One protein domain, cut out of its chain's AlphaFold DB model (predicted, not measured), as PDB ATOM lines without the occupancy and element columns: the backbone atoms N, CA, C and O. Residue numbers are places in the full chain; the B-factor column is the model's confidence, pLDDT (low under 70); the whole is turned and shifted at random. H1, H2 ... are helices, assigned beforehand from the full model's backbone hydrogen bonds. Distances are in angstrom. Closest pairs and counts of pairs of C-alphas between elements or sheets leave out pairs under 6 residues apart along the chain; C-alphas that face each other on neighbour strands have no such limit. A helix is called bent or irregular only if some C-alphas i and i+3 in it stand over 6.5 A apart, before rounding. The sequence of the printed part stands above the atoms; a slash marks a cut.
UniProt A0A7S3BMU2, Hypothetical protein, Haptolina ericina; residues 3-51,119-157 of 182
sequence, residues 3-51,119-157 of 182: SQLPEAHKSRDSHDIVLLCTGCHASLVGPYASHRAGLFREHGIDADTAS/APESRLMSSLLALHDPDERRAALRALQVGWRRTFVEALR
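What this domain is: This is residues 3 to 51 and 119 to 157 of the 182 residues of the protein "Hypothetical protein" of Haptolina ericina (UniProt A0A7S3BMU2). Two long helices, H1 and H3, run opposite ways and make a narrow V, coming together where H1 begins and H3 ends; the short helix H2 spans the open end of the V, nearly closing a triangle. The first stretch, residues 3 to 21, has no named element and loops out around the outside of this triangle, with residues 10 to 15 sticking out. The printed part has 88 residues with three named helices, in the order H1, H2, H3, and no named strand. The class is all helix, with 54 of the 88 printed residues in the helices. The whole is only just compact, close to loose, with a radius of gyration of the C-alphas of 14.2 A and spans of 41 by 32 by 22 A.

Where its parts are: The printed part begins at Ser 3, whose C-alpha stands at (20.733, 18.924, -45.994). H1, residues 22 to 42, starts with C-alpha 22 at (-0.109, 18.292, -35.612) and is 30.4 A from first to last C-alpha. It is irregular, but only just: C-alphas 27 and 30 are 6.7 A apart. It has a kink of 31 degrees near residue 30. H2, residues 120 to 129, is 14.2 A long. H3, residues 134 to 156, is the longest helix with 23 residues, 33.4 A from first to last C-alpha, and ends with C-alpha 156 at (-0.620, 7.803, -42.304).

How they stand to each other: H1 and H3 touch, H3 with residues 147 to 156 alone; their closest C-alphas are those of Leu 28 and Ala 155, 6.5 A apart. They run opposite ways at a steep tilt of 37 degrees, only just past shallow; the line of H1 is a rough one. H1 and H2 are close but not clearly touching, with the C-alphas of Phe 40 and Pro 120 the closest at 7.2 A. They run the same way at a steep tilt of 59 degrees. H2 and H3 touch, H3 with residues 137 to 141 alone; their closest C-alphas are those of Leu 128 and Arg 137, 6.2 A apart. H2 and H3 form a helical hairpin, running opposite ways at a steep tilt of 41 degrees. In H2 and H3 every O i to N i+4 pair is within hydrogen-bond range; in H1 it is 15 of 17.

The domain as a whole: The two C-alphas farthest apart are those of Gly 23 and His 132, at 42.0 A. Residues 52 to 118 are not printed, and C-alphas 51 and 119 are 7.4 A apart across the cut, which falls in the link from H1 to H2. The link from H2 to H3 is tight, with 4 residues. Residues 10 to 15 stand free. The mean pLDDT of the printed part is 88.4, and residues 9 to 15 are under 70.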
ATOM      1  N   SER A   3      19.526  18.078 -46.000       77.56
ATOM      2  CA  SER A   3      20.733  18.924 -45.994       77.56
ATOM      3  C   SER A   3      21.990  18.229 -46.540       77.56
ATOM      4  O   SER A   3      22.862  18.910 -47.073       77.56
ATOM      5  N   GLN A   4      22.057  16.898 -46.456       79.94
ATOM      6  CA  GLN A   4      23.211  16.084 -46.845       79.94
ATOM      7  C   GLN A   4      23.172  15.641 -48.319       79.94
ATOM      8  O   GLN A   4      24.203  15.264 -48.856       79.94
ATOM      9  N   LEU A   5      22.011  15.688 -48.985       74.06
ATOM     10  CA  LEU A   5      21.885  15.259 -50.385       74.06
ATOM     11  C   LEU A   5      22.715  16.148 -51.337       74.06
ATOM     12  O   LEU A   5      22.858  17.347 -51.077       74.06
ATOM     13  N   PRO A   6      23.235  15.619 -52.458       74.88
ATOM     14  CA  PRO A   6      23.810  16.450 -53.516       74.88
ATOM     15  C   PRO A   6      22.773  17.408 -54.110       74.88
ATOM     16  O   PRO A   6      21.578  17.112 -54.097       74.88
ATOM     17  N   GLU A   7      23.217  18.533 -54.675       72.38
ATOM     18  CA  GLU A   7      22.309  19.571 -55.189       72.38
ATOM     19  C   GLU A   7      21.376  19.059 -56.297       72.38
ATOM     20  O   GLU A   7      20.187  19.370 -56.300       72.38
ATOM     21  N   ALA A   8      21.874  18.166 -57.157       70.06
ATOM     22  CA  ALA A   8      21.078  17.490 -58.186       70.06
ATOM     23  C   ALA A   8      19.911  16.653 -57.621       70.06
ATOM     24  O   ALA A   8      18.967  16.365 -58.340       70.06
ATOM     25  N   HIS A   9      19.961  16.283 -56.338       65.69
ATOM     26  CA  HIS A   9      18.896  15.569 -55.624       65.69
ATOM     27  C   HIS A   9      18.157  16.465 -54.611       65.69
ATOM     28  O   HIS A   9      17.311  15.985 -53.857       65.69
ATOM     29  N   LYS A  10      18.502  17.759 -54.548       68.81
ATOM     30  CA  LYS A  10      17.830  18.790 -53.741       68.81
ATOM     31  C   LYS A  10      16.891  19.666 -54.573       68.81
ATOM     32  O   LYS A  10      16.143  20.442 -53.959       68.81
ATOM     33  N   SER A  11      16.939  19.554 -55.907       57.19
ATOM     34  CA  SER A  11      16.147  20.355 -56.844       57.19
ATOM     35  C   SER A  11      14.661  20.345 -56.483       57.19
ATOM     36  O   SER A  11      14.159  19.435 -55.826       57.19
ATOM     37  N   ARG A  12      14.011  21.464 -56.821       54.19
ATOM     38  CA  ARG A  12      12.723  21.991 -56.337       54.19
ATOM     39  C   ARG A  12      11.502  21.159 -56.724       54.19
ATOM     40  O   ARG A  12      10.488  21.723 -57.131       54.19
ATOM     41  N   ASP A  13      11.546  19.857 -56.534       54.50
ATOM     42  CA  ASP A  13      10.367  19.070 -56.787       54.50
ATOM     43  C   ASP A  13       9.444  19.180 -55.573       54.50
ATOM     44  O   ASP A  13       9.616  18.567 -54.516       54.50
ATOM     45  N   SER A  14       8.472  20.075 -55.720       55.78
ATOM     46  CA  SER A  14       7.412  20.341 -54.749       55.78
ATOM     47  C   SER A  14       6.585  19.104 -54.370       55.78
ATOM     48  O   SER A  14       5.813  19.185 -53.416       55.78
ATOM     49  N   HIS A  15       6.761  17.962 -55.055       65.00
ATOM     50  CA  HIS A  15       6.005  16.734 -54.794       65.00
ATOM     51  C   HIS A  15       6.285  16.135 -53.417       65.00
ATOM     52  O   HIS A  15       5.407  15.484 -52.881       65.00
ATOM     53  N   ASP A  16       7.449  16.370 -52.804       72.94
ATOM     54  CA  ASP A  16       7.763  15.823 -51.471       72.94
ATOM     55  C   ASP A  16       7.362  16.756 -50.311       72.94
ATOM     56  O   ASP A  16       7.586  16.435 -49.140       72.94
ATOM     57  N   ILE A  17       6.762  17.917 -50.603       78.56
ATOM     58  CA  ILE A  17       6.286  18.858 -49.582       78.56
ATOM     59  C   ILE A  17       4.796  18.617 -49.341       78.56
ATOM     60  O   ILE A  17       3.944  19.045 -50.116       78.56
ATOM     61  N   VAL A  18       4.475  17.969 -48.220       84.44
ATOM     62  CA  VAL A  18       3.093  17.760 -47.767       84.44
ATOM     63  C   VAL A  18       2.864  18.517 -46.463       84.44
ATOM     64  O   VAL A  18       3.631  18.381 -45.508       84.44
ATOM     65  N   LEU A  19       1.796  19.315 -46.411       87.31
ATOM     66  CA  LEU A  19       1.357  19.960 -45.176       87.31
ATOM     67  C   LEU A  19       0.639  18.936 -44.296       87.31
ATOM     68  O   LEU A  19      -0.303  18.280 -44.735       87.31
ATOM     69  N   LEU A  20       1.074  18.817 -43.043       90.38
ATOM     70  CA  LEU A  20       0.496  17.896 -42.069       90.38
ATOM     71  C   LEU A  20      -0.106  18.671 -40.905       90.38
ATOM     72  O   LEU A  20       0.464  19.659 -40.443       90.38
ATOM     73  N   CYS A  21      -1.234  18.187 -40.386       93.69
ATOM     74  CA  CYS A  21      -1.713  18.641 -39.088       93.69
ATOM     75  C   CYS A  21      -0.795  18.113 -37.972       93.69
ATOM     76  O   CYS A  21      -0.023  17.167 -38.161       93.69
ATOM     77  N   THR A  22      -0.908  18.691 -36.779       95.38
ATOM     78  CA  THR A  22      -0.109  18.292 -35.612       95.38
ATOM     79  C   THR A  22      -0.300  16.820 -35.237       95.38
ATOM     80  O   THR A  22       0.667  16.167 -34.856       95.38
ATOM     81  N   GLY A  23      -1.512  16.277 -35.408       96.12
ATOM     82  CA  GLY A  23      -1.816  14.861 -35.184       96.12
ATOM     83  C   GLY A  23      -1.074  13.939 -36.152       96.12
ATOM     84  O   GLY A  23      -0.351  13.048 -35.716       96.12
ATOM     85  N   CYS A  24      -1.171  14.191 -37.461       94.44
ATOM     86  CA  CYS A  24      -0.445  13.414 -38.471       94.44
ATOM     87  C   CYS A  24       1.074  13.531 -38.298       94.44
ATOM     88  O   CYS A  24       1.789  12.537 -38.405       94.44
ATOM     89  N   HIS A  25       1.574  14.727 -37.976       93.62
ATOM     90  CA  HIS A  25       2.991  14.915 -37.684       93.62
ATOM     91  C   HIS A  25       3.434  14.073 -36.476       93.62
ATOM     92  O   HIS A  25       4.454  13.390 -36.551       93.62
ATOM     93  N   ALA A  26       2.664  14.071 -35.382       95.44
ATOM     94  CA  ALA A  26       2.960  13.263 -34.199       95.44
ATOM     95  C   ALA A  26       2.943  11.754 -34.502       95.44
ATOM     96  O   ALA A  26       3.863  11.043 -34.095       95.44
ATOM     97  N   SER A  27       1.961  11.278 -35.274       96.06
ATOM     98  CA  SER A  27       1.858   9.871 -35.686       96.06
ATOM     99  C   SER A  27       3.050   9.392 -36.522       96.06
ATOM    100  O   SER A  27       3.376   8.209 -36.484       96.06
ATOM    101  N   LEU A  28       3.734  10.289 -37.242       95.50
ATOM    102  CA  LEU A  28       4.925   9.952 -38.030       95.50
ATOM    103  C   LEU A  28       6.218   9.868 -37.216       95.50
ATOM    104  O   LEU A  28       7.163   9.226 -37.674       95.50
ATOM    105  N   VAL A  29       6.290  10.474 -36.024       95.12
ATOM    106  CA  VAL A  29       7.537  10.539 -35.235       95.12
ATOM    107  C   VAL A  29       8.112   9.143 -34.978       95.12
ATOM    108  O   VAL A  29       9.299   8.912 -35.214       95.12
ATOM    109  N   GLY A  30       7.274   8.204 -34.530       97.50
ATOM    110  CA  GLY A  30       7.673   6.824 -34.234       97.50
ATOM    111  C   GLY A  30       8.093   6.023 -35.476       97.50
ATOM    112  O   GLY A  30       9.217   5.512 -35.503       97.50
ATOM    113  N   PRO A  31       7.245   5.931 -36.519       97.62
ATOM    114  CA  PRO A  31       7.586   5.275 -37.782       97.62
ATOM    115  C   PRO A  31       8.866   5.821 -38.422       97.62
ATOM    116  O   PRO A  31       9.742   5.045 -38.795       97.62
ATOM    117  N   TYR A  32       9.045   7.145 -38.468       95.62
ATOM    118  CA  TYR A  32      10.262   7.759 -39.008       95.62
ATOM    119  C   TYR A  32      11.500   7.470 -38.163       95.62
ATOM    120  O   TYR A  32      12.569   7.210 -38.717       95.62
ATOM    121  N   ALA A  33      11.386   7.488 -36.833       95.00
ATOM    122  CA  ALA A  33      12.489   7.098 -35.959       95.00
ATOM    123  C   ALA A  33      12.876   5.624 -36.163       95.00
ATOM    124  O   ALA A  33      14.065   5.309 -36.204       95.00
ATOM    125  N   SER A  34      11.885   4.748 -36.345       96.56
ATOM    126  CA  SER A  34      12.086   3.313 -36.575       96.56
ATOM    127  C   SER A  34      12.744   3.044 -37.928       96.56
ATOM    128  O   SER A  34      13.751   2.342 -37.983       96.56
ATOM    129  N   HIS A  35      12.249   3.667 -39.002       96.56
ATOM    130  CA  HIS A  35      12.856   3.574 -40.331       96.56
ATOM    131  C   HIS A  35      14.297   4.103 -40.333       96.56
ATOM    132  O   HIS A  35      15.203   3.435 -40.825       96.56
ATOM    133  N   ARG A  36      14.548   5.254 -39.688       94.81
ATOM    134  CA  ARG A  36      15.904   5.806 -39.524       94.81
ATOM    135  C   ARG A  36      16.847   4.834 -38.819       94.81
ATOM    136  O   ARG A  36      17.986   4.676 -39.244       94.81
ATOM    137  N   ALA A  37      16.389   4.215 -37.732       93.69
ATOM    138  CA  ALA A  37      17.185   3.243 -36.991       93.69
ATOM    139  C   ALA A  37      17.483   1.990 -37.832       93.69
ATOM    140  O   ALA A  37      18.596   1.476 -37.762       93.69
ATOM    141  N   GLY A  38      16.521   1.542 -38.650       95.50
ATOM    142  CA  GLY A  38      16.710   0.465 -39.627       95.50
ATOM    143  C   GLY A  38      17.818   0.784 -40.626       95.50
ATOM    144  O   GLY A  38      18.790   0.040 -40.701       95.50
ATOM    145  N   LEU A  39      17.746   1.953 -41.275       94.69
ATOM    146  CA  LEU A  39      18.780   2.422 -42.207       94.69
ATOM    147  C   LEU A  39      20.171   2.455 -41.561       94.69
ATOM    148  O   LEU A  39      21.151   2.017 -42.153       94.69
ATOM    149  N   PHE A  40      20.289   2.958 -40.330       94.88
ATOM    150  CA  PHE A  40      21.589   2.972 -39.657       94.88
ATOM    151  C   PHE A  40      22.110   1.571 -39.356       94.88
ATOM    152  O   PHE A  40      23.306   1.344 -39.502       94.88
ATOM    153  N   ARG A  41      21.242   0.633 -38.975       94.69
ATOM    154  CA  ARG A  41      21.637  -0.754 -38.716       94.69
ATOM    155  C   ARG A  41      22.076  -1.470 -39.991       94.69
ATOM    156  O   ARG A  41      23.120  -2.110 -39.990       94.69
ATOM    157  N   GLU A  42      21.312  -1.329 -41.071       94.25
ATOM    158  CA  GLU A  42      21.614  -1.925 -42.382       94.25
ATOM    159  C   GLU A  42      22.979  -1.478 -42.923       94.25
ATOM    160  O   GLU A  42      23.663  -2.247 -43.593       94.25
ATOM    161  N   HIS A  43      23.405  -0.264 -42.568       92.31
ATOM    162  CA  HIS A  43      24.687   0.312 -42.970       92.31
ATOM    163  C   HIS A  43      25.771   0.286 -41.871       92.31
ATOM    164  O   HIS A  43      26.831   0.880 -42.061       92.31
ATOM    165  N   GLY A  44      25.540  -0.370 -40.725       92.31
ATOM    166  CA  GLY A  44      26.537  -0.509 -39.648       92.31
ATOM    167  C   GLY A  44      26.913   0.794 -38.918       92.31
ATOM    168  O   GLY A  44      28.049   0.967 -38.483       92.31
ATOM    169  N   ILE A  45      25.982   1.745 -38.808       91.69
ATOM    170  CA  ILE A  45      26.180   3.096 -38.240       91.69
ATOM    171  C   ILE A  45      25.617   3.218 -36.806       91.69
ATOM    172  O   ILE A  45      25.847   4.217 -36.113       91.69
ATOM    173  N   ASP A  46      24.887   2.211 -36.333       85.81
ATOM    174  CA  ASP A  46      24.055   2.242 -35.127       85.81
ATOM    175  C   ASP A  46      24.821   2.267 -33.792       85.81
ATOM    176  O   ASP A  46      24.264   2.723 -32.791       85.81
ATOM    177  N   ALA A  47      26.101   1.885 -33.776       77.19
ATOM    178  CA  ALA A  47      26.907   1.817 -32.553       77.19
ATOM    179  C   ALA A  47      27.225   3.187 -31.907       77.19
ATOM    180  O   ALA A  47      27.261   3.295 -30.684       77.19
ATOM    181  N   ASP A  48      27.416   4.251 -32.700       79.12
ATOM    182  CA  ASP A  48      27.955   5.539 -32.217       79.12
ATOM    183  C   ASP A  48      27.155   6.745 -32.722       79.12
ATOM    184  O   ASP A  48      27.664   7.680 -33.345       79.12
ATOM    185  N   THR A  49      25.847   6.726 -32.494       85.50
ATOM    186  CA  THR A  49      24.965   7.807 -32.961       85.50
ATOM    187  C   THR A  49      24.978   9.046 -32.061       85.50
ATOM    188  O   THR A  49      24.650  10.139 -32.521       85.50
ATOM    189  N   ALA A  50      25.416   8.913 -30.807       87.44
ATOM    190  CA  ALA A  50      25.445  10.004 -29.837       87.44
ATOM    191  C   ALA A  50      26.626  10.964 -30.066       87.44
ATOM    192  O   ALA A  50      27.785  10.552 -30.067       87.44
ATOM    193  N   SER A  51      26.328  12.261 -30.194       89.38
ATOM    194  CA  SER A  51      27.329  13.330 -30.352       89.38
ATOM    195  C   SER A  51      28.124  13.638 -29.090       89.38
ATOM    196  O   SER A  51      29.191  14.252 -29.157       89.38
ATOM    197  N   ALA A 119      27.753  13.118 -37.722       91.19
ATOM    198  CA  ALA A 119      26.344  12.761 -37.684       91.19
ATOM    199  C   ALA A 119      26.086  11.451 -38.453       91.19
ATOM    200  O   ALA A 119      26.589  11.297 -39.571       91.19
ATOM    201  N   PRO A 120      25.312  10.507 -37.891       92.38
ATOM    202  CA  PRO A 120      24.932   9.264 -38.566       92.38
ATOM    203  C   PRO A 120      24.408   9.473 -39.989       92.38
ATOM    204  O   PRO A 120      24.781   8.748 -40.906       92.38
ATOM    205  N   GLU A 121      23.598  10.512 -40.198       92.00
ATOM    206  CA  GLU A 121      23.047  10.866 -41.504       92.00
ATOM    207  C   GLU A 121      24.128  11.281 -42.505       92.00
ATOM    208  O   GLU A 121      24.024  10.952 -43.685       92.00
ATOM    209  N   SER A 122      25.152  12.003 -42.042       91.69
ATOM    210  CA  SER A 122      26.299  12.392 -42.864       91.69
ATOM    211  C   SER A 122      27.140  11.175 -43.218       91.69
ATOM    212  O   SER A 122      27.481  11.011 -44.381       91.69
ATOM    213  N   ARG A 123      27.398  10.275 -42.259       93.44
ATOM    214  CA  ARG A 123      28.127   9.020 -42.512       93.44
ATOM    215  C   ARG A 123      27.410   8.137 -43.532       93.44
ATOM    216  O   ARG A 123      28.047   7.677 -44.476       93.44
ATOM    217  N   LEU A 124      26.092   7.963 -43.386       93.62
ATOM    218  CA  LEU A 124      25.280   7.223 -44.354       93.62
ATOM    219  C   LEU A 124      25.386   7.862 -45.740       93.62
ATOM    220  O   LEU A 124      25.706   7.184 -46.708       93.62
ATOM    221  N   MET A 125      25.184   9.176 -45.833       92.88
ATOM    222  CA  MET A 125      25.262   9.875 -47.112       92.88
ATOM    223  C   MET A 125      26.648   9.758 -47.756       92.88
ATOM    224  O   MET A 125      26.740   9.441 -48.935       92.88
ATOM    225  N   SER A 126      27.725   9.961 -46.995       92.62
ATOM    226  CA  SER A 126      29.095   9.794 -47.485       92.62
ATOM    227  C   SER A 126      29.344   8.380 -48.007       92.62
ATOM    228  O   SER A 126      29.942   8.235 -49.066       92.62
ATOM    229  N   SER A 127      28.845   7.350 -47.313       93.88
ATOM    230  CA  SER A 127      28.945   5.958 -47.766       93.88
ATOM    231  C   SER A 127      28.212   5.732 -49.090       93.88
ATOM    232  O   SER A 127      28.793   5.158 -50.007       93.88
ATOM    233  N   LEU A 128      26.982   6.238 -49.230       94.06
ATOM    234  CA  LEU A 128      26.223   6.125 -50.479       94.06
ATOM    235  C   LEU A 128      26.906   6.866 -51.634       94.06
ATOM    236  O   LEU A 128      26.957   6.368 -52.754       94.06
ATOM    237  N   LEU A 129      27.453   8.055 -51.376       91.25
ATOM    238  CA  LEU A 129      28.130   8.854 -52.399       91.25
ATOM    239  C   LEU A 129      29.495   8.288 -52.808       91.25
ATOM    240  O   LEU A 129      29.947   8.576 -53.914       91.25
ATOM    241  N   ALA A 130      30.122   7.479 -51.952       94.12
ATOM    242  CA  ALA A 130      31.389   6.806 -52.223       94.12
ATOM    243  C   ALA A 130      31.248   5.535 -53.085       94.12
ATOM    244  O   ALA A 130      32.263   4.957 -53.471       94.12
ATOM    245  N   LEU A 131      30.022   5.095 -53.402       94.44
ATOM    246  CA  LEU A 131      29.791   3.998 -54.346       94.44
ATOM    247  C   LEU A 131      30.402   4.346 -55.708       94.44
ATOM    248  O   LEU A 131      30.121   5.414 -56.258       94.44
ATOM    249  N   HIS A 132      31.238   3.453 -56.243       94.44
ATOM    250  CA  HIS A 132      31.989   3.695 -57.478       94.44
ATOM    251  C   HIS A 132      31.072   3.707 -58.702       94.44
ATOM    252  O   HIS A 132      31.148   4.630 -59.517       94.44
ATOM    253  N   ASP A 133      30.183   2.718 -58.805       95.81
ATOM    254  CA  ASP A 133      29.234   2.603 -59.905       95.81
ATOM    255  C   ASP A 133      28.180   3.734 -59.824       95.81
ATOM    256  O   ASP A 133      27.463   3.858 -58.823       95.81
ATOM    257  N   PRO A 134      28.085   4.606 -60.847       90.62
ATOM    258  CA  PRO A 134      27.082   5.663 -60.896       90.62
ATOM    259  C   PRO A 134      25.633   5.182 -60.843       90.62
ATOM    260  O   PRO A 134      24.798   5.891 -60.272       90.62
ATOM    261  N   ASP A 135      25.330   4.022 -61.418       92.06
ATOM    262  CA  ASP A 135      23.971   3.490 -61.459       92.06
ATOM    263  C   ASP A 135      23.600   2.864 -60.115       92.06
ATOM    264  O   ASP A 135      22.515   3.139 -59.597       92.06
ATOM    265  N   GLU A 136      24.529   2.146 -59.477       94.25
ATOM    266  CA  GLU A 136      24.364   1.654 -58.103       94.25
ATOM    267  C   GLU A 136      24.150   2.817 -57.125       94.25
ATOM    268  O   GLU A 136      23.203   2.818 -56.335       94.25
ATOM    269  N   ARG A 137      24.970   3.870 -57.226       93.00
ATOM    270  CA  ARG A 137      24.831   5.082 -56.412       93.00
ATOM    271  C   ARG A 137      23.473   5.749 -56.608       93.00
ATOM    272  O   ARG A 137      22.824   6.134 -55.632       93.00
ATOM    273  N   ARG A 138      23.023   5.890 -57.858       88.19
ATOM    274  CA  ARG A 138      21.706   6.463 -58.174       88.19
ATOM    275  C   ARG A 138      20.582   5.603 -57.604       88.19
ATOM    276  O   ARG A 138      19.665   6.146 -56.988       88.19
ATOM    277  N   ALA A 139      20.668   4.284 -57.765       90.69
ATOM    278  CA  ALA A 139      19.697   3.338 -57.233       90.69
ATOM    279  C   ALA A 139      19.628   3.396 -55.699       90.69
ATOM    280  O   ALA A 139      18.531   3.447 -55.145       90.69
ATOM    281  N   ALA A 140      20.769   3.480 -55.013       92.69
ATOM    282  CA  ALA A 140      20.826   3.578 -53.558       92.69
ATOM    283  C   ALA A 140      20.226   4.895 -53.030       92.69
ATOM    284  O   ALA A 140      19.428   4.891 -52.089       92.69
ATOM    285  N   LEU A 141      20.538   6.032 -53.665       89.88
ATOM    286  CA  LEU A 141      19.936   7.326 -53.318       89.88
ATOM    287  C   LEU A 141      18.420   7.334 -53.560       89.88
ATOM    288  O   LEU A 141      17.668   7.874 -52.745       89.88
ATOM    289  N   ARG A 142      17.962   6.702 -54.645       87.50
ATOM    290  CA  ARG A 142      16.535   6.518 -54.930       87.50
ATOM    291  C   ARG A 142      15.869   5.641 -53.871       87.50
ATOM    292  O   ARG A 142      14.830   6.025 -53.343       87.50
ATOM    293  N   ALA A 143      16.469   4.505 -53.524       91.50
ATOM    294  CA  ALA A 143      15.953   3.601 -52.498       91.50
ATOM    295  C   ALA A 143      15.793   4.311 -51.146       91.50
ATOM    296  O   ALA A 143      14.763   4.154 -50.490       91.50
ATOM    297  N   LEU A 144      16.752   5.172 -50.781       91.75
ATOM    298  CA  LEU A 144      16.658   6.010 -49.589       91.75
ATOM    299  C   LEU A 144      15.416   6.918 -49.629       91.75
ATOM    300  O   LEU A 144      14.667   6.967 -48.658       91.75
ATOM    301  N   GLN A 145      15.163   7.623 -50.737       87.94
ATOM    302  CA  GLN A 145      13.983   8.492 -50.883       87.94
ATOM    303  C   GLN A 145      12.665   7.702 -50.857       87.94
ATOM    304  O   GLN A 145      11.733   8.069 -50.138       87.94
ATOM    305  N   VAL A 146      12.606   6.594 -51.601       90.94
ATOM    306  CA  VAL A 146      11.447   5.693 -51.670       90.94
ATOM    307  C   VAL A 146      11.104   5.139 -50.287       90.94
ATOM    308  O   VAL A 146       9.930   5.113 -49.923       90.94
ATOM    309  N   GLY A 147      12.102   4.755 -49.485       93.50
ATOM    310  CA  GLY A 147      11.901   4.266 -48.117       93.50
ATOM    311  C   GLY A 147      11.166   5.272 -47.224       93.50
ATOM    312  O   GLY A 147      10.201   4.913 -46.541       93.50
ATOM    313  N   TRP A 148      11.537   6.553 -47.302       92.62
ATOM    314  CA  TRP A 148      10.850   7.627 -46.576       92.62
ATOM    315  C   TRP A 148       9.407   7.825 -47.048       92.62
ATOM    316  O   TRP A 148       8.496   7.888 -46.219       92.62
ATOM    317  N   ARG A 149       9.177   7.876 -48.366       91.75
ATOM    318  CA  ARG A 149       7.828   8.019 -48.944       91.75
ATOM    319  C   ARG A 149       6.928   6.833 -48.609       91.75
ATOM    320  O   ARG A 149       5.760   7.016 -48.276       91.75
ATOM    321  N   ARG A 150       7.470   5.615 -48.651       94.50
ATOM    322  CA  ARG A 150       6.745   4.399 -48.277       94.50
ATOM    323  C   ARG A 150       6.353   4.428 -46.804       94.50
ATOM    324  O   ARG A 150       5.176   4.270 -46.497       94.50
ATOM    325  N   THR A 151       7.299   4.754 -45.920       96.00
ATOM    326  CA  THR A 151       7.032   4.891 -44.479       96.00
ATOM    327  C   THR A 151       5.920   5.910 -44.212       96.00
ATOM    328  O   THR A 151       5.053   5.678 -43.373       96.00
ATOM    329  N   PHE A 152       5.910   7.027 -44.946       94.75
ATOM    330  CA  PHE A 152       4.864   8.044 -44.852       94.75
ATOM    331  C   PHE A 152       3.465   7.494 -45.185       94.75
ATOM    332  O   PHE A 152       2.535   7.660 -44.392       94.75
ATOM    333  N   VAL A 153       3.314   6.821 -46.331       94.69
ATOM    334  CA  VAL A 153       2.018   6.278 -46.784       94.69
ATOM    335  C   VAL A 153       1.546   5.144 -45.886       94.69
ATOM    336  O   VAL A 153       0.368   5.092 -45.542       94.69
ATOM    337  N   GLU A 154       2.447   4.258 -45.470       95.69
ATOM    338  CA  GLU A 154       2.110   3.131 -44.600       95.69
ATOM    339  C   GLU A 154       1.643   3.596 -43.218       95.69
ATOM    340  O   GLU A 154       0.671   3.053 -42.682       95.69
ATOM    341  N   ALA A 155       2.302   4.617 -42.661       96.12
ATOM    342  CA  ALA A 155       1.992   5.143 -41.339       96.12
ATOM    343  C   ALA A 155       0.717   5.995 -41.312       96.12
ATOM    344  O   ALA A 155      -0.072   5.874 -40.376       96.12
ATOM    345  N   LEU A 156       0.511   6.867 -42.306       94.88
ATOM    346  CA  LEU A 156      -0.620   7.803 -42.304       94.88
ATOM    347  C   LEU A 156      -1.828   7.339 -43.109       94.88
ATOM    348  O   LEU A 156      -2.922   7.834 -42.854       94.88
ATOM    349  N   ARG A 157      -1.642   6.427 -44.070       94.06
ATOM    350  CA  ARG A 157      -2.684   5.970 -45.006       94.06
ATOM    351  C   ARG A 157      -3.528   7.140 -45.545       94.06
ATOM    352  O   ARG A 157      -4.748   7.146 -45.369       94.06
TER     353      ARG A 157